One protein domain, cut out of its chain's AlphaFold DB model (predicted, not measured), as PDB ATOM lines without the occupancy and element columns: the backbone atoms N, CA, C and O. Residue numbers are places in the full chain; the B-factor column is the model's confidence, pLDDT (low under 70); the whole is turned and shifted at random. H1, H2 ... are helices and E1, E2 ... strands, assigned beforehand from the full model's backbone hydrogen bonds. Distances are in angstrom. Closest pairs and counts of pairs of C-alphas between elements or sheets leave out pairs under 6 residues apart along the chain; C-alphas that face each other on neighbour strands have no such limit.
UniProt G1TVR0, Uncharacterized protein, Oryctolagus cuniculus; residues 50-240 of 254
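AT A GLANCE: This is residues 50 to 240 of the 254 residues of an uncharacterized protein of Oryctolagus cuniculus (UniProt G1TVR0). Two six-stranded sheets are partly face to face, with their strands crossed: E2, E1, E4, E3, E6 and E5 make one, and E8, E7, E10, E9, E12 and E11 the other. The short edge strand E11 comes over E3, E4 and E6 of the first sheet, the last residues of E10 meet the last residues of E5 at a corner, with Ser 207 near Val 118, and the single helix H1 lies beside E12; residues 141 to 146 of a long link run along the other side of the first sheet. The printed part has 191 residues, with the named elements E1 to E10, then H1, then E11 and E12; both sheets are antiparallel throughout, in the orders just given, and the class is mostly strand. The whole is compact, with a radius of gyration of the C-alphas of 16.5 A and spans of 52 by 38 by 28 A.

HOW THE PARTS SIT: The first sheet runs E2, residues 64 to 67, E1, residues 50 to 56, E4, residues 91 to 98, E3, residues 75 to 82, E6, residues 125 to 134, and E5, residues 111 to 119. It is twisted, and its edge strands are E2 and E5. E1 is staggered: it pairs with E2 over residues 50 to 52, where N 52 and O 64 are 3.0 A apart, and with E4 over residues 53 to 56, where N 53 and O 95 are 2.8 A apart. E4 bends by 54 degrees at residue 95. Next come E4 and E3, with N 79 and O 94 at 2.8 A, E3 and E6, with N 80 and O 129 at 2.8 A, and E6 and E5, with N 130 and O 114 at 2.7 A. The second sheet, also twisted, runs E8, residues 172 to 176, E7, residues 156 to 164, E10, residues 199 to 207, E9, residues 181 to 189, E12, residues 227 to 235, and E11, residues 222 to 224. Its pairs include N 160 and O 172 of E7 and E8, 2.7 A, N 202 and O 163 of E10 and E7, 2.8 A, N 185 and O 203 of E9 and E10, 2.8 A, N 184 and O 233 of E9 and E12, 2.8 A, and N 229 and O 222 of E12 and E11, 2.8 A. E10 bends by 64 degrees at residue 204, and E12 by 64 degrees at residue 230. Between the sheets, E5 and E10 have 10 pairs of C-alphas within 8 A, the closest being Val 118 and Ser 207 at 4.6 A. The closest C-alphas of E4 and E11, Ser 98 and Ile 224, are 7.3 A apart. E1 and E2 are apart from the strands of the second sheet. H1, residues 211 to 217, is on the second sheet at a height of 5.5 A, over none of its strands; its closest C-alpha pair with E12 is Leu 217 and Leu 232, 5.9 A. Every O i to N i+4 pair in H1 is within hydrogen-bond range.

IN THESE COORDINATES: E6, the longest strand by residues, measures 30.2 A from C-alpha 125 at (65.539, -90.078, 35.913) to C-alpha 134. E5 is 26.8 A long, E7 26.2 A, E9 24.3 A, E3 23.2 A, E12 22.3 A, E10 21.9 A, E4 20.5 A and E1 19.4 A. E1 begins at C-alpha 50, (48.530, -65.350, 35.024), and E12 ends at C-alpha 235, (67.332, -89.436, 54.188). The shorter elements are E2, E8, E11 and H1.

THE WHOLE: The two C-alphas farthest apart, those of Glu 67 and Ile 240, are 52.5 A apart. The printed part has no cut. The links E4 to E5, 12 residues, and E6 to E7, 21 residues, are long. Residues 238 to 239 pair antiparallel with residues 156 to 157 of E7. The mean pLDDT of the printed part is 84.2, and it is under 70 at residues 71 to 72, 85 to 87, 103 to 110, 139 to 143 and 192 to 197.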
ATOM      1  N   CYS A  50      47.598 -64.272  35.339       89.19
ATOM      2  CA  CYS A  50      48.530 -65.350  35.024       89.19
ATOM      3  C   CYS A  50      48.039 -66.150  33.810       89.19
ATOM      4  O   CYS A  50      46.838 -66.398  33.672       89.19
ATOM      5  N   PRO A  51      48.945 -66.614  32.935       88.62
ATOM      6  CA  PRO A  51      48.603 -67.659  31.978       88.62
ATOM      7  C   PRO A  51      48.177 -68.928  32.723       88.62
ATOM      8  O   PRO A  51      48.798 -69.310  33.716       88.62
ATOM      9  N   GLN A  52      47.119 -69.581  32.240       88.06
ATOM     10  CA  GLN A  52      46.605 -70.816  32.829       88.06
ATOM     11  C   GLN A  52      46.614 -71.949  31.800       88.06
ATOM     12  O   GLN A  52      46.110 -71.812  30.686       88.06
ATOM     13  N   CYS A  53      47.217 -73.079  32.164       87.88
ATOM     14  CA  CYS A  53      47.278 -74.283  31.341       87.88
ATOM     15  C   CYS A  53      47.638 -75.506  32.187       87.88
ATOM     16  O   CYS A  53      48.396 -75.414  33.150       87.88
ATOM     17  N   SER A  54      47.120 -76.673  31.821       88.94
ATOM     18  CA  SER A  54      47.450 -77.947  32.455       88.94
ATOM     19  C   SER A  54      47.435 -79.026  31.388       88.94
ATOM     20  O   SER A  54      46.395 -79.268  30.783       88.94
ATOM     21  N   SER A  55      48.582 -79.648  31.142       87.88
ATOM     22  CA  SER A  55      48.776 -80.478  29.958       87.88
ATOM     23  C   SER A  55      49.787 -81.594  30.221       87.88
ATOM     24  O   SER A  55      50.824 -81.364  30.841       87.88
ATOM     25  N   PHE A  56      49.487 -82.798  29.733       88.25
ATOM     26  CA  PHE A  56      50.420 -83.927  29.687       88.25
ATOM     27  C   PHE A  56      50.952 -84.089  28.265       88.25
ATOM     28  O   PHE A  56      50.162 -84.035  27.328       88.25
ATOM     29  N   ASP A  57      52.263 -84.285  28.111       84.19
ATOM     30  CA  ASP A  57      52.974 -84.502  26.832       84.19
ATOM     31  C   ASP A  57      52.757 -83.452  25.714       84.19
ATOM     32  O   ASP A  57      53.361 -83.549  24.645       84.19
ATOM     33  N   SER A  58      51.947 -82.416  25.947       82.81
ATOM     34  CA  SER A  58      51.749 -81.266  25.058       82.81
ATOM     35  C   SER A  58      52.211 -79.963  25.706       82.81
ATOM     36  O   SER A  58      52.129 -79.806  26.929       82.81
ATOM     37  N   SER A  59      52.676 -79.014  24.886       82.38
ATOM     38  CA  SER A  59      53.103 -77.712  25.388       82.38
ATOM     39  C   SER A  59      51.914 -76.822  25.759       82.38
ATOM     40  O   SER A  59      50.842 -76.893  25.160       82.38
ATOM     41  N   CYS A  60      52.122 -75.937  26.730       86.38
ATOM     42  CA  CYS A  60      51.186 -74.871  27.090       86.38
ATOM     43  C   CYS A  60      51.353 -73.600  26.237       86.38
ATOM     44  O   CYS A  60      51.032 -72.490  26.684       86.38
ATOM     45  N   ASP A  61      51.875 -73.749  25.017       82.38
ATOM     46  CA  ASP A  61      52.049 -72.636  24.090       82.38
ATOM     47  C   ASP A  61      50.685 -72.072  23.681       82.38
ATOM     48  O   ASP A  61      49.753 -72.806  23.356       82.38
ATOM     49  N   GLY A  62      50.556 -70.744  23.715       77.06
ATOM     50  CA  GLY A  62      49.279 -70.077  23.448       77.06
ATOM     51  C   GLY A  62      48.263 -70.172  24.593       77.06
ATOM     52  O   GLY A  62      47.072 -69.975  24.359       77.06
ATOM     53  N   SER A  63      48.716 -70.466  25.816       80.31
ATOM     54  CA  SER A  63      47.877 -70.409  27.019       80.31
ATOM     55  C   SER A  63      47.154 -69.065  27.167       80.31
ATOM     56  O   SER A  63      47.678 -67.997  26.842       80.31
ATOM     57  N   VAL A  64      45.916 -69.131  27.658       81.62
ATOM     58  CA  VAL A  64      45.079 -67.950  27.878       81.62
ATOM     59  C   VAL A  64      45.485 -67.311  29.199       81.62
ATOM     60  O   VAL A  64      45.589 -67.987  30.223       81.62
ATOM     61  N   VAL A  65      45.721 -66.002  29.165       84.81
ATOM     62  CA  VAL A  65      45.925 -65.195  30.368       84.81
ATOM     63  C   VAL A  65      44.563 -64.883  30.968       84.81
ATOM     64  O   VAL A  65      43.685 -64.364  30.276       84.81
ATOM     65  N   SER A  66      44.390 -65.219  32.240       85.69
ATOM     66  CA  SER A  66      43.162 -64.952  32.979       85.69
ATOM     67  C   SER A  66      43.458 -64.482  34.394       85.69
ATOM     68  O   SER A  66      44.433 -64.910  35.019       85.69
ATOM     69  N   GLU A  67      42.564 -63.631  34.886       87.62
ATOM     70  CA  GLU A  67      42.597 -63.072  36.230       87.62
ATOM     71  C   GLU A  67      42.617 -64.183  37.288       87.62
ATOM     72  O   GLU A  67      41.828 -65.135  37.260       87.62
ATOM     73  N   CYS A  68      43.551 -64.058  38.224       87.31
ATOM     74  CA  CYS A  68      43.653 -64.923  39.381       87.31
ATOM     75  C   CYS A  68      42.647 -64.518  40.461       87.31
ATOM     76  O   CYS A  68      42.331 -63.337  40.613       87.31
ATOM     77  N   PRO A  69      42.180 -65.473  41.281       83.94
ATOM     78  CA  PRO A  69      41.317 -65.157  42.409       83.94
ATOM     79  C   PRO A  69      42.019 -64.200  43.391       83.94
ATOM     80  O   PRO A  69      43.006 -64.574  44.028       83.94
ATOM     81  N   ALA A  70      41.487 -62.978  43.525       70.69
ATOM     82  CA  ALA A  70      42.105 -61.876  44.274       70.69
ATOM     83  C   ALA A  70      42.405 -62.197  45.753       70.69
ATOM     84  O   ALA A  70      43.349 -61.655  46.320       70.69
ATOM     85  N   ASP A  71      41.633 -63.104  46.358       69.44
ATOM     86  CA  ASP A  71      41.757 -63.472  47.773       69.44
ATOM     87  C   ASP A  71      42.596 -64.741  48.016       69.44
ATOM     88  O   ASP A  71      42.769 -65.151  49.164       69.44
ATOM     89  N   ALA A  72      43.090 -65.397  46.959       68.88
ATOM     90  CA  ALA A  72      43.774 -66.688  47.076       68.88
ATOM     91  C   ALA A  72      45.126 -66.756  46.362       68.88
ATOM     92  O   ALA A  72      45.872 -67.697  46.597       68.88
ATOM     93  N   SER A  73      45.452 -65.818  45.472       76.56
ATOM     94  CA  SER A  73      46.666 -65.909  44.658       76.56
ATOM     95  C   SER A  73      47.548 -64.682  44.810       76.56
ATOM     96  O   SER A  73      47.117 -63.556  44.583       76.56
ATOM     97  N   THR A  74      48.806 -64.920  45.169       79.62
ATOM     98  CA  THR A  74      49.828 -63.881  45.356       79.62
ATOM     99  C   THR A  74      50.893 -63.913  44.264       79.62
ATOM    100  O   THR A  74      51.659 -62.958  44.116       79.62
ATOM    101  N   SER A  75      50.952 -65.002  43.495       87.50
ATOM    102  CA  SER A  75      51.989 -65.247  42.499       87.50
ATOM    103  C   SER A  75      51.472 -66.042  41.297       87.50
ATOM    104  O   SER A  75      50.429 -66.699  41.348       87.50
ATOM    105  N   CYS A  76      52.223 -65.983  40.201       89.75
ATOM    106  CA  CYS A  76      52.087 -66.914  39.087       89.75
ATOM    107  C   CYS A  76      53.098 -68.048  39.245       89.75
ATOM    108  O   CYS A  76      54.216 -67.823  39.714       89.75
ATOM    109  N   VAL A  77      52.742 -69.251  38.799       89.62
ATOM    110  CA  VAL A  77      53.636 -70.410  38.800       89.62
ATOM    111  C   VAL A  77      53.676 -71.078  37.433       89.62
ATOM    112  O   VAL A  77      52.665 -71.182  36.737       89.62
ATOM    113  N   VAL A  78      54.869 -71.528  37.052       90.44
ATOM    114  CA  VAL A  78      55.112 -72.309  35.841       90.44
ATOM    115  C   VAL A  78      55.910 -73.543  36.241       90.44
ATOM    116  O   VAL A  78      57.060 -73.418  36.662       90.44
ATOM    117  N   SER A  79      55.300 -74.718  36.127       90.44
ATOM    118  CA  SER A  79      55.837 -75.994  36.601       90.44
ATOM    119  C   SER A  79      55.951 -77.013  35.476       90.44
ATOM    120  O   SER A  79      55.080 -77.102  34.608       90.44
ATOM    121  N   TYR A  80      57.015 -77.805  35.535       91.25
ATOM    122  CA  TYR A  80      57.312 -78.886  34.611       91.25
ATOM    123  C   TYR A  80      57.784 -80.091  35.403       91.25
ATOM    124  O   TYR A  80      58.567 -79.975  36.346       91.25
ATOM    125  N   ALA A  81      57.303 -81.252  34.998       91.06
ATOM    126  CA  ALA A  81      57.780 -82.525  35.486       91.06
ATOM    127  C   ALA A  81      58.003 -83.448  34.297       91.06
ATOM    128  O   ALA A  81      57.232 -83.424  33.337       91.06
ATOM    129  N   GLY A  82      59.040 -84.272  34.372       90.06
ATOM    130  CA  GLY A  82      59.317 -85.284  33.366       90.06
ATOM    131  C   GLY A  82      59.842 -86.556  34.004       90.06
ATOM    132  O   GLY A  82      60.462 -86.526  35.067       90.06
ATOM    133  N   TRP A  83      59.569 -87.683  33.362       89.25
ATOM    134  CA  TRP A  83      60.001 -89.008  33.797       89.25
ATOM    135  C   TRP A  83      60.144 -89.935  32.575       89.25
ATOM    136  O   TRP A  83      59.806 -89.551  31.453       89.25
ATOM    137  N   PRO A  84      60.716 -91.143  32.731       84.31
ATOM    138  CA  PRO A  84      61.073 -91.979  31.591       84.31
ATOM    139  C   PRO A  84      59.882 -92.411  30.728       84.31
ATOM    140  O   PRO A  84      58.803 -92.730  31.226       84.31
ATOM    141  N   ALA A  85      60.146 -92.561  29.426       66.44
ATOM    142  CA  ALA A  85      59.151 -92.907  28.408       66.44
ATOM    143  C   ALA A  85      58.472 -94.278  28.580       66.44
ATOM    144  O   ALA A  85      57.449 -94.545  27.955       66.44
ATOM    145  N   ALA A  86      59.027 -95.148  29.428       64.19
ATOM    146  CA  ALA A  86      58.455 -96.461  29.716       64.19
ATOM    147  C   ALA A  86      57.107 -96.387  30.466       64.19
ATOM    148  O   ALA A  86      56.446 -97.412  30.624       64.19
ATOM    149  N   SER A  87      56.688 -95.204  30.930       66.81
ATOM    150  CA  SER A  87      55.441 -95.008  31.677       66.81
ATOM    151  C   SER A  87      54.707 -93.741  31.212       66.81
ATOM    152  O   SER A  87      54.876 -92.710  31.852       66.81
ATOM    153  N   PRO A  88      53.928 -93.787  30.109       72.88
ATOM    154  CA  PRO A  88      53.173 -92.635  29.608       72.88
ATOM    155  C   PRO A  88      52.032 -92.203  30.561       72.88
ATOM    156  O   PRO A  88      51.442 -93.072  31.214       72.88
ATOM    157  N   PRO A  89      51.651 -90.907  30.604       79.25
ATOM    158  CA  PRO A  89      52.306 -89.767  29.938       79.25
ATOM    159  C   PRO A  89      53.745 -89.574  30.420       79.25
ATOM    160  O   PRO A  89      54.072 -90.118  31.454       79.25
ATOM    161  N   THR A  90      54.620 -88.885  29.690       84.44
ATOM    162  CA  THR A  90      56.075 -88.796  29.992       84.44
ATOM    163  C   THR A  90      56.505 -87.469  30.604       84.44
ATOM    164  O   THR A  90      57.596 -87.341  31.167       84.44
ATOM    165  N   GLY A  91      55.635 -86.472  30.513       87.56
ATOM    166  CA  GLY A  91      55.832 -85.194  31.154       87.56
ATOM    167  C   GLY A  91      54.528 -84.460  31.389       87.56
ATOM    168  O   GLY A  91      53.481 -84.757  30.811       87.56
ATOM    169  N   PHE A  92      54.619 -83.473  32.263       90.31
ATOM    170  CA  PHE A  92      53.524 -82.609  32.648       90.31
ATOM    171  C   PHE A  92      53.994 -81.163  32.660       90.31
ATOM    172  O   PHE A  92      55.060 -80.855  33.193       90.31
ATOM    173  N   GLN A  93      53.174 -80.279  32.102       90.12
ATOM    174  CA  GLN A  93      53.380 -78.841  32.125       90.12
ATOM    175  C   GLN A  93      52.154 -78.154  32.715       90.12
ATOM    176  O   GLN A  93      51.007 -78.455  32.367       90.12
ATOM    177  N   ASN A  94      52.409 -77.184  33.587       90.62
ATOM    178  CA  ASN A  94      51.373 -76.380  34.203       90.62
ATOM    179  C   ASN A  94      51.768 -74.911  34.305       90.62
ATOM    180  O   ASN A  94      52.857 -74.576  34.758       90.62
ATOM    181  N   LEU A  95      50.842 -74.048  33.907       89.75
ATOM    182  CA  LEU A  95      50.861 -72.617  34.174       89.75
ATOM    183  C   LEU A  95      49.619 -72.327  35.019       89.75
ATOM    184  O   LEU A  95      48.526 -72.776  34.667       89.75
ATOM    185  N   ALA A  96      49.776 -71.656  36.156       89.12
ATOM    186  CA  ALA A  96      48.663 -71.416  37.068       89.12
ATOM    187  C   ALA A  96      48.882 -70.189  37.960       89.12
ATOM    188  O   ALA A  96      49.993 -69.677  38.110       89.12
ATOM    189  N   CYS A  97      47.796 -69.759  38.595       89.19
ATOM    190  CA  CYS A  97      47.840 -68.904  39.773       89.19
ATOM    191  C   CYS A  97      48.285 -69.725  40.992       89.19
ATOM    192  O   CYS A  97      47.925 -70.899  41.114       89.19
ATOM    193  N   SER A  98      49.043 -69.111  41.896       87.38
ATOM    194  CA  SER A  98      49.610 -69.761  43.074       87.38
ATOM    195  C   SER A  98      49.394 -68.918  44.332       87.38
ATOM    196  O   SER A  98      49.465 -67.688  44.308       87.38
ATOM    197  N   ASP A  99      49.119 -69.609  45.434       86.06
ATOM    198  CA  ASP A  99      49.034 -69.079  46.797       86.06
ATOM    199  C   ASP A  99      50.400 -69.066  47.507       86.06
ATOM    200  O   ASP A  99      50.546 -68.477  48.578       86.06
ATOM    201  N   ILE A 100      51.420 -69.688  46.907       82.06
ATOM    202  CA  ILE A 100      52.793 -69.646  47.408       82.06
ATOM    203  C   ILE A 100      53.422 -68.283  47.110       82.06
ATOM    204  O   ILE A 100      53.559 -67.888  45.952       82.06
ATOM    205  N   ASP A 101      53.897 -67.601  48.147       75.50
ATOM    206  CA  ASP A 101      54.735 -66.411  48.009       75.50
ATOM    207  C   ASP A 101      56.179 -66.812  47.661       75.50
ATOM    208  O   ASP A 101      56.816 -67.575  48.394       75.50
ATOM    209  N   ALA A 102      56.728 -66.273  46.565       72.75
ATOM    210  CA  ALA A 102      58.117 -66.523  46.171       72.75
ATOM    211  C   ALA A 102      59.127 -66.137  47.270       72.75
ATOM    212  O   ALA A 102      60.187 -66.751  47.375       72.75
ATOM    213  N   ALA A 103      58.799 -65.172  48.136       69.25
ATOM    214  CA  ALA A 103      59.644 -64.771  49.258       69.25
ATOM    215  C   ALA A 103      59.825 -65.874  50.318       69.25
ATOM    216  O   ALA A 103      60.767 -65.801  51.105       69.25
ATOM    217  N   LEU A 104      58.959 -66.894  50.338       68.12
ATOM    218  CA  LEU A 104      59.120 -68.067  51.203       68.12
ATOM    219  C   LEU A 104      60.165 -69.054  50.666       68.12
ATOM    220  O   LEU A 104      60.645 -69.895  51.419       68.12
ATOM    221  N   LEU A 105      60.502 -68.964  49.377       69.38
ATOM    222  CA  LEU A 105      61.296 -69.962  48.655       69.38
ATOM    223  C   LEU A 105      62.590 -69.417  48.060       69.38
ATOM    224  O   LEU A 105      63.442 -70.189  47.626       69.38
ATOM    225  N   ALA A 106      62.745 -68.098  48.014       60.62
ATOM    226  CA  ALA A 106      63.857 -67.449  47.351       60.62
ATOM    227  C   ALA A 106      64.659 -66.545  48.276       60.62
ATOM    228  O   ALA A 106      64.153 -65.913  49.201       60.62
ATOM    229  N   THR A 107      65.929 -66.386  47.919       51.94
ATOM    230  CA  THR A 107      66.798 -65.328  48.444       51.94
ATOM    231  C   THR A 107      66.414 -63.942  47.909       51.94
ATOM    232  O   THR A 107      66.798 -62.928  48.495       51.94
ATOM    233  N   THR A 108      65.635 -63.874  46.819       53.66
ATOM    234  CA  THR A 108      65.134 -62.629  46.216       53.66
ATOM    235  C   THR A 108      63.608 -62.552  46.303       53.66
ATOM    236  O   THR A 108      62.918 -63.537  46.094       53.66
ATOM    237  N   ARG A 109      63.046 -61.372  46.595       63.31
ATOM    238  CA  ARG A 109      61.593 -61.195  46.839       63.31
ATOM    239  C   ARG A 109      60.688 -61.303  45.598       63.31
ATOM    240  O   ARG A 109      59.483 -61.102  45.724       63.31
ATOM    241  N   ILE A 110      61.257 -61.536  44.417       68.62
ATOM    242  CA  ILE A 110      60.558 -61.351  43.133       68.62
ATOM    243  C   ILE A 110      60.329 -62.690  42.424       68.62
ATOM    244  O   ILE A 110      59.254 -62.894  41.866       68.62
ATOM    245  N   GLU A 111      61.289 -63.617  42.492       74.12
ATOM    246  CA  GLU A 111      61.187 -64.925  41.842       74.12
ATOM    247  C   GLU A 111      61.828 -66.027  42.689       74.12
ATOM    248  O   GLU A 111      62.894 -65.828  43.277       74.12
ATOM    249  N   ALA A 112      61.197 -67.204  42.690       82.94
ATOM    250  CA  ALA A 112      61.724 -68.435  43.268       82.94
ATOM    251  C   ALA A 112      61.817 -69.541  42.220       82.94
ATOM    252  O   ALA A 112      60.929 -69.685  41.378       82.94
ATOM    253  N   LEU A 113      62.882 -70.340  42.302       85.62
ATOM    254  CA  LEU A 113      63.084 -71.530  41.485       85.62
ATOM    255  C   LEU A 113      63.155 -72.749  42.401       85.62
ATOM    256  O   LEU A 113      64.017 -72.829  43.270       85.62
ATOM    257  N   VAL A 114      62.261 -73.701  42.172       88.94
ATOM    258  CA  VAL A 114      62.256 -75.009  42.818       88.94
ATOM    259  C   VAL A 114      62.593 -76.030  41.751       88.94
ATOM    260  O   VAL A 114      61.795 -76.239  40.846       88.94
ATOM    261  N   SER A 115      63.764 -76.653  41.829       91.38
ATOM    262  CA  SER A 115      64.188 -77.649  40.848       91.38
ATOM    263  C   SER A 115      64.988 -78.742  41.532       91.38
ATOM    264  O   SER A 115      65.820 -78.439  42.380       91.38
ATOM    265  N   PHE A 116      64.729 -79.991  41.162       93.06
ATOM    266  CA  PHE A 116      65.503 -81.153  41.596       93.06
ATOM    267  C   PHE A 116      65.280 -82.318  40.629       93.06
ATOM    268  O   PHE A 116      64.279 -82.368  39.901       93.06
ATOM    269  N   TYR A 117      66.199 -83.277  40.636       94.25
ATOM    270  CA  TYR A 117      66.027 -84.553  39.945       94.25
ATOM    271  C   TYR A 117      66.036 -85.718  40.927       94.25
ATOM    272  O   TYR A 117      66.523 -85.605  42.047       94.25
ATOM    273  N   VAL A 118      65.522 -86.865  40.499       94.56
ATOM    274  CA  VAL A 118      65.659 -88.137  41.202       94.56
ATOM    275  C   VAL A 118      66.139 -89.180  40.203       94.56
ATOM    276  O   VAL A 118      65.403 -89.575  39.293       94.56
ATOM    277  N   ARG A 119      67.390 -89.613  40.366       92.56
ATOM    278  CA  ARG A 119      67.976 -90.706  39.590       92.56
ATOM    279  C   ARG A 119      67.559 -92.036  40.172       92.56
ATOM    280  O   ARG A 119      67.634 -92.267  41.379       92.56
ATOM    281  N   VAL A 120      67.185 -92.923  39.275       90.50
ATOM    282  CA  VAL A 120      66.681 -94.256  39.557       90.50
ATOM    283  C   VAL A 120      67.582 -95.273  38.849       90.50
ATOM    284  O   VAL A 120      68.532 -94.910  38.150       90.50
ATOM    285  N   ALA A 121      67.350 -96.564  39.070       81.94
ATOM    286  CA  ALA A 121      68.132 -97.615  38.437       81.94
ATOM    287  C   ALA A 121      67.975 -97.598  36.911       81.94
ATOM    288  O   ALA A 121      67.053 -96.997  36.362       81.94
ATOM    289  N   ALA A 122      68.892 -98.283  36.223       77.50
ATOM    290  CA  ALA A 122      68.899 -98.404  34.765       77.50
ATOM    291  C   ALA A 122      68.953 -97.054  34.011       77.50
ATOM    292  O   ALA A 122      68.410 -96.932  32.914       77.50
ATOM    293  N   GLY A 123      69.594 -96.036  34.600       77.00
ATOM    294  CA  GLY A 123      69.767 -94.713  33.983       77.00
ATOM    295  C   GLY A 123      68.472 -93.902  33.860       77.00
ATOM    296  O   GLY A 123      68.423 -92.908  33.136       77.00
ATOM    297  N   GLN A 124      67.404 -94.324  34.538       87.12
ATOM    298  CA  GLN A 124      66.132 -93.617  34.558       87.12
ATOM    299  C   GLN A 124      66.203 -92.405  35.487       87.12
ATOM    300  O   GLN A 124      66.803 -92.463  36.553       87.12
ATOM    301  N   THR A 125      65.582 -91.296  35.095       90.12
ATOM    302  CA  THR A 125      65.539 -90.078  35.913       90.12
ATOM    303  C   THR A 125      64.161 -89.450  35.821       90.12
ATOM    304  O   THR A 125      63.613 -89.309  34.726       90.12
ATOM    305  N   ALA A 126      63.610 -89.081  36.972       92.25
ATOM    306  CA  ALA A 126      62.491 -88.155  37.056       92.25
ATOM    307  C   ALA A 126      63.017 -86.785  37.483       92.25
ATOM    308  O   ALA A 126      64.004 -86.691  38.209       92.25
ATOM    309  N   TRP A 127      62.370 -85.717  37.053       92.88
ATOM    310  CA  TRP A 127      62.759 -84.366  37.426       92.88
ATOM    311  C   TRP A 127      61.534 -83.482  37.587       92.88
ATOM    312  O   TRP A 127      60.484 -83.713  36.983       92.88
ATOM    313  N   PHE A 128      61.690 -82.463  38.421       93.00
ATOM    314  CA  PHE A 128      60.695 -81.435  38.656       93.00
ATOM    315  C   PHE A 128      61.384 -80.079  38.633       93.00
ATOM    316  O   PHE A 128      62.453 -79.913  39.220       93.00
ATOM    317  N   SER A 129      60.771 -79.112  37.961       91.50
ATOM    318  CA  SER A 129      61.251 -77.740  37.929       91.50
ATOM    319  C   SER A 129      60.081 -76.770  37.879       91.50
ATOM    320  O   SER A 129      59.158 -76.917  37.078       91.50
ATOM    321  N   SER A 130      60.090 -75.778  38.758       90.00
ATOM    322  CA  SER A 130      59.006 -74.826  38.917       90.00
ATOM    323  C   SER A 130      59.536 -73.444  39.237       90.00
ATOM    324  O   SER A 130      60.370 -73.274  40.125       90.00
ATOM    325  N   ARG A 131      59.007 -72.439  38.542       89.81
ATOM    326  CA  ARG A 131      59.278 -71.028  38.811       89.81
ATOM    327  C   ARG A 131      58.031 -70.359  39.370       89.81
ATOM    328  O   ARG A 131      56.950 -70.547  38.822       89.81
ATOM    329  N   ILE A 132      58.200 -69.578  40.432       88.62
ATOM    330  CA  ILE A 132      57.138 -68.805  41.086       88.62
ATOM    331  C   ILE A 132      57.512 -67.327  41.006       88.62
ATOM    332  O   ILE A 132      58.633 -66.969  41.365       88.62
ATOM    333  N   CYS A 133      56.596 -66.484  40.531       87.81
ATOM    334  CA  CYS A 133      56.846 -65.070  40.247       87.81
ATOM    335  C   CYS A 133      55.811 -64.187  40.939       87.81
ATOM    336  O   CYS A 133      54.604 -64.349  40.743       87.81
ATOM    337  N   ASN A 134      56.290 -63.252  41.757       85.88
ATOM    338  CA  ASN A 134      55.444 -62.347  42.526       85.88
ATOM    339  C   ASN A 134      55.064 -61.110  41.700       85.88
ATOM    340  O   ASN A 134      55.918 -60.480  41.077       85.88
ATOM    341  N   GLY A 135      53.790 -60.714  41.762       74.38
ATOM    342  CA  GLY A 135      53.314 -59.446  41.192       74.38
ATOM    343  C   GLY A 135      53.217 -59.390  39.663       74.38
ATOM    344  O   GLY A 135      52.964 -58.314  39.124       74.38
ATOM    345  N   GLY A 136      53.401 -60.512  38.961       77.88
ATOM    346  CA  GLY A 136      53.232 -60.598  37.511       77.88
ATOM    347  C   GLY A 136      53.500 -61.999  36.949       77.88
ATOM    348  O   GLY A 136      53.948 -62.885  37.685       77.88
ATOM    349  N   PRO A 137      53.237 -62.215  35.645       79.12
ATOM    350  CA  PRO A 137      53.490 -63.490  34.989       79.12
ATOM    351  C   PRO A 137      54.980 -63.827  34.999       79.12
ATOM    352  O   PRO A 137      55.834 -62.960  34.810       79.12
ATOM    353  N   CYS A 138      55.298 -65.110  35.166       79.56
ATOM    354  CA  CYS A 138      56.662 -65.575  34.977       79.56
ATOM    355  C   CYS A 138      57.092 -65.380  33.526       79.56
ATOM    356  O   CYS A 138      56.371 -65.770  32.606       79.56
ATOM    357  N   ASN A 139      58.288 -64.823  33.327       66.69
ATOM    358  CA  ASN A 139      58.892 -64.718  32.005       66.69
ATOM    359  C   ASN A 139      58.870 -66.096  31.329       66.69
ATOM    360  O   ASN A 139      59.289 -67.082  31.940       66.69
ATOM    361  N   SER A 140      58.389 -66.140  30.083       53.25
ATOM    362  CA  SER A 140      57.973 -67.317  29.295       53.25
ATOM    363  C   SER A 140      59.051 -68.380  29.030       53.25
ATOM    364  O   SER A 140      58.870 -69.261  28.194       53.25
ATOM    365  N   ILE A 141      60.194 -68.303  29.706       59.50
ATOM    366  CA  ILE A 141      61.236 -69.318  29.668       59.50
ATOM    367  C   ILE A 141      60.786 -70.455  30.577       59.50
ATOM    368  O   ILE A 141      60.909 -70.364  31.804       59.50
ATOM    369  N   SER A 142      60.275 -71.512  29.947       62.53
ATOM    370  CA  SER A 142      60.115 -72.828  30.557       62.53
ATOM    371  C   SER A 142      61.367 -73.178  31.381       62.53
ATOM    372  O   SER A 142      62.469 -73.125  30.826       62.53
ATOM    373  N   PRO A 143      61.252 -73.483  32.689       66.69
ATOM    374  CA  PRO A 143      62.302 -74.156  33.429       66.69
ATOM    375  C   PRO A 143      62.714 -75.414  32.659       66.69
ATOM    376  O   PRO A 143      61.913 -76.321  32.432       66.69
ATOM    377  N   SER A 144      63.967 -75.440  32.214       70.38
ATOM    378  CA  SER A 144      64.552 -76.630  31.616       70.38
ATOM    379  C   SER A 144      64.693 -77.726  32.676       70.38
ATOM    380  O   SER A 144      64.793 -77.411  33.869       70.38
ATOM    381  N   PRO A 145      64.762 -79.005  32.267       76.62
ATOM    382  CA  PRO A 145      65.236 -80.053  33.158       76.62
ATOM    383  C   PRO A 145      66.567 -79.618  33.797       76.62
ATOM    384  O   PRO A 145      67.393 -79.017  33.095       76.62
ATOM    385  N   PRO A 146      66.787 -79.877  35.098       79.25
ATOM    386  CA  PRO A 146      68.105 -79.682  35.688       79.25
ATOM    387  C   PRO A 146      69.128 -80.554  34.951       79.25
ATOM    388  O   PRO A 146      68.791 -81.628  34.451       79.25
ATOM    389  N   GLU A 147      70.379 -80.109  34.874       80.50
ATOM    390  CA  GLU A 147      71.459 -80.992  34.434       80.50
ATOM    391  C   GLU A 147      71.658 -82.080  35.493       80.50
ATOM    392  O   GLU A 147      71.837 -81.775  36.672       80.50
ATOM    393  N   TYR A 148      71.615 -83.346  35.082       80.12
ATOM    394  CA  TYR A 148      71.817 -84.482  35.976       80.12
ATOM    395  C   TYR A 148      72.863 -85.450  35.408       80.12
ATOM    396  O   TYR A 148      72.903 -85.693  34.197       80.12
ATOM    397  N   PRO A 149      73.721 -86.026  36.264       79.88
ATOM    398  CA  PRO A 149      74.635 -87.083  35.857       79.88
ATOM    399  C   PRO A 149      73.855 -88.355  35.504       79.88
ATOM    400  O   PRO A 149      72.852 -88.677  36.130       79.88
ATOM    401  N   THR A 150      74.316 -89.116  34.514       74.69
ATOM    402  CA  THR A 150      73.631 -90.355  34.103       74.69
ATOM    403  C   THR A 150      73.866 -91.507  35.086       74.69
ATOM    404  O   THR A 150      73.029 -92.393  35.222       74.69
ATOM    405  N   GLU A 151      74.993 -91.484  35.801       80.06
ATOM    406  CA  GLU A 151      75.480 -92.579  36.645       80.06
ATOM    407  C   GLU A 151      75.945 -92.063  38.015       80.06
ATOM    408  O   GLU A 151      76.307 -90.894  38.174       80.06
ATOM    409  N   GLY A 152      75.932 -92.952  39.010       81.06
ATOM    410  CA  GLY A 152      76.398 -92.663  40.364       81.06
ATOM    411  C   GLY A 152      77.850 -93.073  40.575       81.06
ATOM    412  O   GLY A 152      78.206 -94.232  40.373       81.06
ATOM    413  N   THR A 153      78.680 -92.143  41.040       85.56
ATOM    414  CA  THR A 153      80.120 -92.362  41.273       85.56
ATOM    415  C   THR A 153      80.508 -92.456  42.754       85.56
ATOM    416  O   THR A 153      81.633 -92.842  43.068       85.56
ATOM    417  N   GLY A 154      79.595 -92.136  43.676       86.81
ATOM    418  CA  GLY A 154      79.840 -92.130  45.122       86.81
ATOM    419  C   GLY A 154      79.868 -93.529  45.735       86.81
ATOM    420  O   GLY A 154      79.714 -94.520  45.037       86.81
ATOM    421  N   ASN A 155      80.082 -93.641  47.047       89.69
ATOM    422  CA  ASN A 155      80.127 -94.929  47.768       89.69
ATOM    423  C   ASN A 155      78.837 -95.235  48.534       89.69
ATOM    424  O   ASN A 155      78.812 -96.113  49.393       89.69
ATOM    425  N   THR A 156      77.775 -94.498  48.237       93.19
ATOM    426  CA  THR A 156      76.476 -94.644  48.876       93.19
ATOM    427  C   THR A 156      75.422 -95.107  47.880       93.19
ATOM    428  O   THR A 156      75.601 -95.001  46.665       93.19
ATOM    429  N   GLN A 157      74.324 -95.653  48.391       94.75
ATOM    430  CA  GLN A 157      73.206 -96.132  47.597       94.75
ATOM    431  C   GLN A 157      71.861 -95.821  48.252       94.75
ATOM    432  O   GLN A 157      71.747 -95.757  49.479       94.75
ATOM    433  N   CYS A 158      70.840 -95.696  47.412       95.62
ATOM    434  CA  CYS A 158      69.450 -95.503  47.803       95.62
ATOM    435  C   CYS A 158      68.551 -96.541  47.127       95.62
ATOM    436  O   CYS A 158      68.872 -96.996  46.025       95.62
ATOM    437  N   PRO A 159      67.417 -96.913  47.739       94.31
ATOM    438  CA  PRO A 159      66.351 -97.601  47.023       94.31
ATOM    439  C   PRO A 159      65.867 -96.730  45.862       94.31
ATOM    440  O   PRO A 159      65.657 -95.529  46.025       94.31
ATOM    441  N   GLY A 160      65.690 -97.340  44.699       93.19
ATOM    442  CA  GLY A 160      65.281 -96.681  43.473       93.19
ATOM    443  C   GLY A 160      64.134 -97.413  42.797       93.19
ATOM    444  O   GLY A 160      64.219 -98.619  42.567       93.19
ATOM    445  N   CYS A 161      63.079 -96.674  42.461       92.38
ATOM    446  CA  CYS A 161      61.977 -97.140  41.625       92.38
ATOM    447  C   CYS A 161      61.157 -95.950  41.097       92.38
ATOM    448  O   CYS A 161      61.159 -94.869  41.690       92.38
ATOM    449  N   ILE A 162      60.452 -96.151  39.985       90.69
ATOM    450  CA  ILE A 162      59.437 -95.227  39.467       90.69
ATOM    451  C   ILE A 162      58.155 -96.025  39.296       90.69
ATOM    452  O   ILE A 162      58.177 -97.102  38.703       90.69
ATOM    453  N   ALA A 163      57.048 -95.497  39.800       89.75
ATOM    454  CA  ALA A 163      55.736 -96.086  39.605       89.75
ATOM    455  C   ALA A 163      54.690 -95.009  39.323       89.75
ATOM    456  O   ALA A 163      54.714 -93.921  39.903       89.75
ATOM    457  N   VAL A 164      53.759 -95.339  38.434       87.56
ATOM    458  CA  VAL A 164      52.679 -94.460  37.981       87.56
ATOM    459  C   VAL A 164      51.333 -95.098  38.322       87.56
ATOM    460  O   VAL A 164      51.191 -96.310  38.190       87.56
ATOM    461  N   ASN A 165      50.352 -94.292  38.742       85.12
ATOM    462  CA  ASN A 165      48.949 -94.689  38.954       85.12
ATOM    463  C   ASN A 165      48.792 -95.996  39.749       85.12
ATOM    464  O   ASN A 165      48.204 -96.967  39.281       85.12
ATOM    465  N   ASP A 166      49.359 -96.007  40.957       78.25
ATOM    466  CA  ASP A 166      49.282 -97.115  41.918       78.25
ATOM    467  C   ASP A 166      49.979 -98.425  41.471       78.25
ATOM    468  O   ASP A 166      49.825 -99.463  42.119       78.25
ATOM    469  N   ALA A 167      50.808 -98.384  40.418       84.50
ATOM    470  CA  ALA A 167      51.716 -99.480  40.085       84.50
ATOM    471  C   ALA A 167      52.694 -99.782  41.238       84.50
ATOM    472  O   ALA A 167      53.055 -98.915  42.040       84.50
ATOM    473  N   THR A 168      53.154-101.031  41.320       85.12
ATOM    474  CA  THR A 168      54.127-101.445  42.334       85.12
ATOM    475  C   THR A 168      55.500-100.847  42.043       85.12
ATOM    476  O   THR A 168      56.037-100.997  40.949       85.12
ATOM    477  N   CYS A 169      56.086-100.194  43.045       87.38
ATOM    478  CA  CYS A 169      57.432 -99.629  42.977       87.38
ATOM    479  C   CYS A 169      58.443-100.736  43.316       87.38
ATOM    480  O   CYS A 169      58.769-100.940  44.484       87.38
ATOM    481  N   GLU A 170      58.864-101.510  42.313       88.75
ATOM    482  CA  GLU A 170      59.868-102.566  42.495       88.75
ATOM    483  C   GLU A 170      61.244-101.943  42.735       88.75
ATOM    484  O   GLU A 170      61.870-101.384  41.834       88.75
ATOM    485  N   GLU A 171      61.690-101.989  43.990       90.69
ATOM    486  CA  GLU A 171      62.910-101.319  44.419       90.69
ATOM    487  C   GLU A 171      64.168-102.057  43.955       90.69
ATOM    488  O   GLU A 171      64.314-103.271  44.093       90.69
ATOM    489  N   SER A 172      65.127-101.276  43.474       90.69
ATOM    490  CA  SER A 172      66.498-101.707  43.219       90.69
ATOM    491  C   SER A 172      67.466-100.686  43.806       90.69
ATOM    492  O   SER A 172      67.127 -99.514  43.941       90.69
ATOM    493  N   PHE A 173      68.665-101.107  44.207       91.19
ATOM    494  CA  PHE A 173      69.633-100.170  44.774       91.19
ATOM    495  C   PHE A 173      70.330 -99.371  43.674       91.19
ATOM    496  O   PHE A 173      70.862 -99.932  42.717       91.19
ATOM    497  N   VAL A 174      70.344 -98.051  43.844       91.81
ATOM    498  CA  VAL A 174      70.949 -97.085  42.930       91.81
ATOM    499  C   VAL A 174      72.119 -96.437  43.631       91.81
ATOM    500  O   VAL A 174      71.973 -95.917  44.735       91.81
ATOM    501  N   ARG A 175      73.280 -96.460  42.982       93.06
ATOM    502  CA  ARG A 175      74.481 -95.782  43.465       93.06
ATOM    503  C   ARG A 175      74.290 -94.271  43.355       93.06
ATOM    504  O   ARG A 175      73.896 -93.781  42.294       93.06
ATOM    505  N   CYS A 176      74.577 -93.546  44.428       93.50
ATOM    506  CA  CYS A 176      74.457 -92.093  44.480       93.50
ATOM    507  C   CYS A 176      75.802 -91.413  44.209       93.50
ATOM    508  O   CYS A 176      76.861 -92.001  44.429       93.50
ATOM    509  N   ASN A 177      75.774 -90.185  43.704       91.25
ATOM    510  CA  ASN A 177      76.938 -89.311  43.625       91.25
ATOM    511  C   ASN A 177      77.271 -88.722  45.001       91.25
ATOM    512  O   ASN A 177      76.433 -88.758  45.906       91.25
ATOM    513  N   PRO A 178      78.494 -88.187  45.177       87.56
ATOM    514  CA  PRO A 178      78.768 -87.306  46.304       87.56
ATOM    515  C   PRO A 178      77.688 -86.219  46.391       87.56
ATOM    516  O   PRO A 178      77.232 -85.730  45.361       87.56
ATOM    517  N   ASP A 179      77.267 -85.891  47.611       87.31
ATOM    518  CA  ASP A 179      76.267 -84.859  47.932       87.31
ATOM    519  C   ASP A 179      74.798 -85.182  47.581       87.31
ATOM    520  O   ASP A 179      73.898 -84.460  48.011       87.31
ATOM    521  N   GLU A 180      74.518 -86.295  46.895       93.44
ATOM    522  CA  GLU A 180      73.142 -86.763  46.685       93.44
ATOM    523  C   GLU A 180      72.556 -87.439  47.942       93.44
ATOM    524  O   GLU A 180      73.250 -88.102  48.723       93.44
ATOM    525  N   ARG A 181      71.233 -87.331  48.100       94.75
ATOM    526  CA  ARG A 181      70.450 -87.913  49.204       94.75
ATOM    527  C   ARG A 181      69.434 -88.924  48.692       94.75
ATOM    528  O   ARG A 181      69.035 -88.859  47.529       94.75
ATOM    529  N   CYS A 182      68.945 -89.801  49.565       96.19
ATOM    530  CA  CYS A 182      67.797 -90.634  49.223       96.19
ATOM    531  C   CYS A 182      66.517 -89.815  49.282       96.19
ATOM    532  O   CYS A 182      66.281 -89.112  50.263       96.19
ATOM    533  N   VAL A 183      65.675 -89.965  48.266       96.62
ATOM    534  CA  VAL A 183      64.327 -89.400  48.216       96.62
ATOM    535  C   VAL A 183      63.316 -90.523  48.077       96.62
ATOM    536  O   VAL A 183      63.526 -91.455  47.307       96.62
ATOM    537  N   ASP A 184      62.206 -90.400  48.797       95.44
ATOM    538  CA  ASP A 184      60.984 -91.162  48.587       95.44
ATOM    539  C   ASP A 184      59.807 -90.187  48.425       95.44
ATOM    540  O   ASP A 184      59.298 -89.626  49.401       95.44
ATOM    541  N   GLY A 185      59.435 -89.933  47.171       94.69
ATOM    542  CA  GLY A 185      58.452 -88.932  46.774       94.69
ATOM    543  C   GLY A 185      57.186 -89.546  46.187       94.69
ATOM    544  O   GLY A 185      57.252 -90.451  45.361       94.69
ATOM    545  N   LEU A 186      56.026 -89.018  46.580       93.50
ATOM    546  CA  LEU A 186      54.725 -89.261  45.961       93.50
ATOM    547  C   LEU A 186      54.094 -87.919  45.586       93.50
ATOM    548  O   LEU A 186      53.746 -87.123  46.464       93.50
ATOM    549  N   ALA A 187      53.916 -87.698  44.290       92.69
ATOM    550  CA  ALA A 187      53.261 -86.522  43.739       92.69
ATOM    551  C   ALA A 187      51.964 -86.908  43.021       92.69
ATOM    552  O   ALA A 187      51.871 -87.973  42.413       92.69
ATOM    553  N   GLU A 188      50.971 -86.028  43.077       92.06
ATOM    554  CA  GLU A 188      49.708 -86.163  42.360       92.06
ATOM    555  C   GLU A 188      49.438 -84.918  41.526       92.06
ATOM    556  O   GLU A 188      49.530 -83.796  42.026       92.06
ATOM    557  N   VAL A 189      49.059 -85.100  40.267       89.06
ATOM    558  CA  VAL A 189      48.609 -83.998  39.417       89.06
ATOM    559  C   VAL A 189      47.099 -83.854  39.551       89.06
ATOM    560  O   VAL A 189      46.349 -84.777  39.235       89.06
ATOM    561  N   VAL A 190      46.652 -82.677  39.986       84.69
ATOM    562  CA  VAL A 190      45.231 -82.332  40.101       84.69
ATOM    563  C   VAL A 190      44.792 -81.535  38.875       84.69
ATOM    564  O   VAL A 190      45.102 -80.352  38.738       84.69
ATOM    565  N   GLN A 191      44.067 -82.173  37.954       71.38
ATOM    566  CA  GLN A 191      43.427 -81.458  36.849       71.38
ATOM    567  C   GLN A 191      42.094 -80.863  37.319       71.38
ATOM    568  O   GLN A 191      41.318 -81.509  38.015       71.38
ATOM    569  N   GLY A 192      41.811 -79.613  36.943       54.50
ATOM    570  CA  GLY A 192      40.619 -78.872  37.382       54.50
ATOM    571  C   GLY A 192      39.265 -79.423  36.901       54.50
ATOM    572  O   GLY A 192      38.236 -78.816  37.187       54.50
ATOM    573  N   THR A 193      39.230 -80.549  36.186       47.22
ATOM    574  CA  THR A 193      38.008 -81.191  35.681       47.22
ATOM    575  C   THR A 193      37.771 -82.523  36.387       47.22
ATOM    576  O   THR A 193      38.635 -83.390  36.393       47.22
ATOM    577  N   ARG A 194      36.578 -82.669  36.974       41.62
ATOM    578  CA  ARG A 194      36.164 -83.688  37.958       41.62
ATOM    579  C   ARG A 194      36.278 -85.173  37.566       41.62
ATOM    580  O   ARG A 194      35.995 -85.994  38.429       41.62
ATOM    581  N   ASP A 195      36.702 -85.521  36.353       42.72
ATOM    582  CA  ASP A 195      36.529 -86.882  35.815       42.72
ATOM    583  C   ASP A 195      37.800 -87.521  35.220       42.72
ATOM    584  O   ASP A 195      37.712 -88.535  34.530       42.72
ATOM    585  N   THR A 196      38.989 -86.982  35.493       52.72
ATOM    586  CA  THR A 196      40.252 -87.691  35.232       52.72
ATOM    587  C   THR A 196      40.820 -88.215  36.544       52.72
ATOM    588  O   THR A 196      40.967 -87.466  37.508       52.72
ATOM    589  N   GLU A 197      41.116 -89.518  36.601       60.25
ATOM    590  CA  GLU A 197      41.890 -90.099  37.701       60.25
ATOM    591  C   GLU A 197      43.143 -89.240  37.916       60.25
ATOM    592  O   GLU A 197      43.868 -88.942  36.963       60.25
ATOM    593  N   ASN A 198      43.366 -88.778  39.152       74.88
ATOM    594  CA  ASN A 198      44.546 -87.982  39.472       74.88
ATOM    595  C   ASN A 198      45.784 -88.807  39.115       74.88
ATOM    596  O   ASN A 198      45.987 -89.882  39.681       74.88
ATOM    597  N   PHE A 199      46.608 -88.305  38.196       86.44
ATOM    598  CA  PHE A 199      47.864 -88.959  37.853       86.44
ATOM    599  C   PHE A 199      48.760 -88.968  39.089       86.44
ATOM    600  O   PHE A 199      49.034 -87.905  39.652       86.44
ATOM    601  N   LYS A 200      49.215 -90.151  39.501       90.75
ATOM    602  CA  LYS A 200      50.108 -90.308  40.654       90.75
ATOM    603  C   LYS A 200      51.476 -90.780  40.200       90.75
ATOM    604  O   LYS A 200      51.565 -91.754  39.459       90.75
ATOM    605  N   LEU A 201      52.523 -90.147  40.712       91.62
ATOM    606  CA  LEU A 201      53.913 -90.522  40.484       91.62
ATOM    607  C   LEU A 201      54.587 -90.812  41.821       91.62
ATOM    608  O   LEU A 201      54.759 -89.909  42.641       91.62
ATOM    609  N   ARG A 202      54.995 -92.064  42.027       93.19
ATOM    610  CA  ARG A 202      55.936 -92.448  43.080       93.19
ATOM    611  C   ARG A 202      57.330 -92.506  42.474       93.19
ATOM    612  O   ARG A 202      57.531 -93.178  41.465       93.19
ATOM    613  N   VAL A 203      58.290 -91.852  43.110       94.00
ATOM    614  CA  VAL A 203      59.699 -91.938  42.735       94.00
ATOM    615  C   VAL A 203      60.561 -92.125  43.973       94.00
ATOM    616  O   VAL A 203      60.423 -91.401  44.957       94.00
ATOM    617  N   LYS A 204      61.461 -93.104  43.909       95.31
ATOM    618  CA  LYS A 204      62.536 -93.295  44.877       95.31
ATOM    619  C   LYS A 204      63.874 -93.252  44.169       95.31
ATOM    620  O   LYS A 204      63.966 -93.733  43.038       95.31
ATOM    621  N   GLY A 205      64.896 -92.715  44.819       95.38
ATOM    622  CA  GLY A 205      66.240 -92.712  44.253       95.38
ATOM    623  C   GLY A 205      67.180 -91.698  44.882       95.38
ATOM    624  O   GLY A 205      66.941 -91.225  45.993       95.38
ATOM    625  N   CYS A 206      68.250 -91.379  44.158       95.50
ATOM    626  CA  CYS A 206      69.245 -90.390  44.565       95.50
ATOM    627  C   CYS A 206      68.897 -89.012  43.985       95.50
ATOM    628  O   CYS A 206      68.567 -88.913  42.803       95.50
ATOM    629  N   SER A 207      68.984 -87.957  44.787       95.38
ATOM    630  CA  SER A 207      68.595 -86.598  44.394       95.38
ATOM    631  C   SER A 207      69.577 -85.553  44.902       95.38
ATOM    632  O   SER A 207      70.144 -85.714  45.981       95.38
ATOM    633  N   ASP A 208      69.711 -84.463  44.149       93.12
ATOM    634  CA  ASP A 208      70.419 -83.236  44.527       93.12
ATOM    635  C   ASP A 208      69.584 -82.292  45.408       93.12
ATOM    636  O   ASP A 208      69.981 -81.154  45.663       93.12
ATOM    637  N   ILE A 209      68.412 -82.740  45.868       92.06
ATOM    638  CA  ILE A 209      67.519 -81.935  46.693       92.06
ATOM    639  C   ILE A 209      68.223 -81.414  47.954       92.06
ATOM    640  O   ILE A 209      68.787 -82.169  48.754       92.06
ATOM    641  N   THR A 210      68.154 -80.096  48.151       90.25
ATOM    642  CA  THR A 210      68.723 -79.456  49.339       90.25
ATOM    643  C   THR A 210      67.887 -79.762  50.578       90.25
ATOM    644  O   THR A 210      66.716 -80.146  50.496       90.25
ATOM    645  N   GLU A 211      68.476 -79.587  51.759       89.38
ATOM    646  CA  GLU A 211      67.766 -79.820  53.016       89.38
ATOM    647  C   GLU A 211      66.568 -78.878  53.188       89.38
ATOM    648  O   GLU A 211      65.498 -79.317  53.610       89.38
ATOM    649  N   GLU A 212      66.706 -77.612  52.796       88.06
ATOM    650  CA  GLU A 212      65.630 -76.622  52.881       88.06
ATOM    651  C   GLU A 212      64.454 -77.007  51.980       88.06
ATOM    652  O   GLU A 212      63.296 -76.972  52.408       88.06
ATOM    653  N   LEU A 213      64.742 -77.426  50.742       88.38
ATOM    654  CA  LEU A 213      63.704 -77.831  49.802       88.38
ATOM    655  C   LEU A 213      63.036 -79.141  50.229       88.38
ATOM    656  O   LEU A 213      61.815 -79.270  50.146       88.38
ATOM    657  N   SER A 214      63.819 -80.087  50.748       92.44
ATOM    658  CA  SER A 214      63.306 -81.309  51.365       92.44
ATOM    659  C   SER A 214      62.312 -80.990  52.482       92.44
ATOM    660  O   SER A 214      61.205 -81.525  52.492       92.44
ATOM    661  N   GLN A 215      62.679 -80.112  53.421       90.69
ATOM    662  CA  GLN A 215      61.821 -79.740  54.552       90.69
ATOM    663  C   GLN A 215      60.521 -79.078  54.089       90.69
ATOM    664  O   GLN A 215      59.445 -79.430  54.574       90.69
ATOM    665  N   LEU A 216      60.604 -78.172  53.114       87.62
ATOM    666  CA  LEU A 216      59.431 -77.546  52.514       87.62
ATOM    667  C   LEU A 216      58.496 -78.596  51.898       87.62
ATOM    668  O   LEU A 216      57.313 -78.641  52.235       87.62
ATOM    669  N   LEU A 217      59.024 -79.432  51.004       90.56
ATOM    670  CA  LEU A 217      58.241 -80.410  50.246       90.56
ATOM    671  C   LEU A 217      57.743 -81.583  51.103       90.56
ATOM    672  O   LEU A 217      56.790 -82.259  50.725       90.56
ATOM    673  N   SER A 218      58.342 -81.791  52.277       90.88
ATOM    674  CA  SER A 218      57.851 -82.724  53.300       90.88
ATOM    675  C   SER A 218      56.561 -82.238  53.972       90.88
ATOM    676  O   SER A 218      55.907 -83.011  54.676       90.88
ATOM    677  N   THR A 219      56.176 -80.969  53.778       89.50
ATOM    678  CA  THR A 219      54.906 -80.438  54.284       89.50
ATOM    679  C   THR A 219      53.744 -81.201  53.643       89.50
ATOM    680  O   THR A 219      53.627 -81.218  52.415       89.50
ATOM    681  N   PRO A 220      52.851 -81.821  54.437       85.12
ATOM    682  CA  PRO A 220      51.783 -82.642  53.887       85.12
ATOM    683  C   PRO A 220      50.884 -81.863  52.923       85.12
ATOM    684  O   PRO A 220      50.306 -80.844  53.296       85.12
ATOM    685  N   ASN A 221      50.691 -82.405  51.717       88.00
ATOM    686  CA  ASN A 221      49.824 -81.846  50.673       88.00
ATOM    687  C   ASN A 221      50.238 -80.456  50.179       88.00
ATOM    688  O   ASN A 221      49.383 -79.689  49.728       88.00
ATOM    689  N   ILE A 222      51.529 -80.127  50.243       89.00
ATOM    690  CA  ILE A 222      52.023 -78.903  49.621       89.00
ATOM    691  C   ILE A 222      51.799 -78.953  48.107       89.00
ATOM    692  O   ILE A 222      52.056 -79.962  47.445       89.00
ATOM    693  N   LYS A 223      51.264 -77.861  47.566       89.94
ATOM    694  CA  LYS A 223      50.836 -77.754  46.174       89.94
ATOM    695  C   LYS A 223      51.679 -76.704  45.463       89.94
ATOM    696  O   LYS A 223      51.677 -75.552  45.869       89.94
ATOM    697  N   ILE A 224      52.364 -77.092  44.390       89.50
ATOM    698  CA  ILE A 224      53.102 -76.178  43.511       89.50
ATOM    699  C   ILE A 224      52.481 -76.285  42.119       89.50
ATOM    700  O   ILE A 224      52.568 -77.328  41.466       89.50
ATOM    701  N   GLY A 225      51.789 -75.226  41.692       87.62
ATOM    702  CA  GLY A 225      50.933 -75.295  40.506       87.62
ATOM    703  C   GLY A 225      49.859 -76.364  40.683       87.62
ATOM    704  O   GLY A 225      49.246 -76.465  41.739       87.62
ATOM    705  N   ASN A 226      49.644 -77.206  39.680       89.31
ATOM    706  CA  ASN A 226      48.721 -78.342  39.758       89.31
ATOM    707  C   ASN A 226      49.374 -79.641  40.257       89.31
ATOM    708  O   ASN A 226      48.762 -80.701  40.140       89.31
ATOM    709  N   ILE A 227      50.583 -79.581  40.823       90.88
ATOM    710  CA  ILE A 227      51.267 -80.743  41.401       90.88
ATOM    711  C   ILE A 227      51.171 -80.682  42.922       90.88
ATOM    712  O   ILE A 227      51.614 -79.724  43.550       90.88
ATOM    713  N   VAL A 228      50.592 -81.717  43.520       92.38
ATOM    714  CA  VAL A 228      50.475 -81.883  44.967       92.38
ATOM    715  C   VAL A 228      51.491 -82.917  45.422       92.38
ATOM    716  O   VAL A 228      51.385 -84.094  45.083       92.38
ATOM    717  N   PHE A 229      52.454 -82.499  46.233       93.38
ATOM    718  CA  PHE A 229      53.365 -83.412  46.909       93.38
ATOM    719  C   PHE A 229      52.638 -83.995  48.123       93.38
ATOM    720  O   PHE A 229      52.402 -83.331  49.133       93.38
ATOM    721  N   ARG A 230      52.208 -85.252  47.995       93.56
ATOM    722  CA  ARG A 230      51.535 -85.992  49.073       93.56
ATOM    723  C   ARG A 230      52.529 -86.468  50.115       93.56
ATOM    724  O   ARG A 230      52.211 -86.507  51.299       93.56
ATOM    725  N   GLN A 231      53.716 -86.839  49.654       93.56
ATOM    726  CA  GLN A 231      54.812 -87.304  50.479       93.56
ATOM    727  C   GLN A 231      56.120 -86.907  49.810       93.56
ATOM    728  O   GLN A 231      56.298 -87.127  48.615       93.56
ATOM    729  N   LEU A 232      57.049 -86.389  50.598       94.81
ATOM    730  CA  LEU A 232      58.454 -86.346  50.246       94.81
ATOM    731  C   LEU A 232      59.233 -86.664  51.518       94.81
ATOM    732  O   LEU A 232      59.040 -86.007  52.535       94.81
ATOM    733  N   ILE A 233      60.047 -87.711  51.483       95.25
ATOM    734  CA  ILE A 233      60.938 -88.067  52.586       95.25
ATOM    735  C   ILE A 233      62.355 -88.055  52.048       95.25
ATOM    736  O   ILE A 233      62.636 -88.726  51.055       95.25
ATOM    737  N   CYS A 234      63.239 -87.327  52.724       95.38
ATOM    738  CA  CYS A 234      64.662 -87.350  52.435       95.38
ATOM    739  C   CYS A 234      65.433 -87.999  53.580       95.38
ATOM    740  O   CYS A 234      65.136 -87.778  54.756       95.38
ATOM    741  N   SER A 235      66.432 -88.799  53.231       94.50
ATOM    742  CA  SER A 235      67.332 -89.436  54.188       94.50
ATOM    743  C   SER A 235      68.744 -89.522  53.629       94.50
ATOM    744  O   SER A 235      68.967 -89.392  52.423       94.50
ATOM    745  N   ASP A 236      69.707 -89.778  54.504       91.12
ATOM    746  CA  ASP A 236      71.086 -89.984  54.078       91.12
ATOM    747  C   ASP A 236      71.231 -91.309  53.323       91.12
ATOM    748  O   ASP A 236      70.547 -92.297  53.610       91.12
ATOM    749  N   ALA A 237      72.122 -91.314  52.334       88.62
ATOM    750  CA  ALA A 237      72.380 -92.485  51.515       88.62
ATOM    751  C   ALA A 237      73.214 -93.528  52.277       88.62
ATOM    752  O   ALA A 237      74.167 -93.201  52.990       88.62
ATOM    753  N   ALA A 238      72.855 -94.805  52.133       90.31
ATOM    754  CA  ALA A 238      73.499 -95.894  52.861       90.31
ATOM    755  C   ALA A 238      74.850 -96.244  52.228       90.31
ATOM    756  O   ALA A 238      74.955 -96.277  51.007       90.31
ATOM    757  N   GLN A 239      75.875 -96.553  53.026       90.56
ATOM    758  CA  GLN A 239      77.165 -97.009  52.492       90.56
ATOM    759  C   GLN A 239      77.004 -98.328  51.727       90.56
ATOM    760  O   GLN A 239      76.303 -99.239  52.172       90.56
ATOM    761  N   ILE A 240      77.674 -98.434  50.582       85.44
ATOM    762  CA  ILE A 240      77.741 -99.675  49.815       85.44
ATOM    763  C   ILE A 240      78.645-100.651  50.579       85.44
ATOM    764  O   ILE A 240      79.773-100.286  50.906       85.44
TER     765      ILE A 240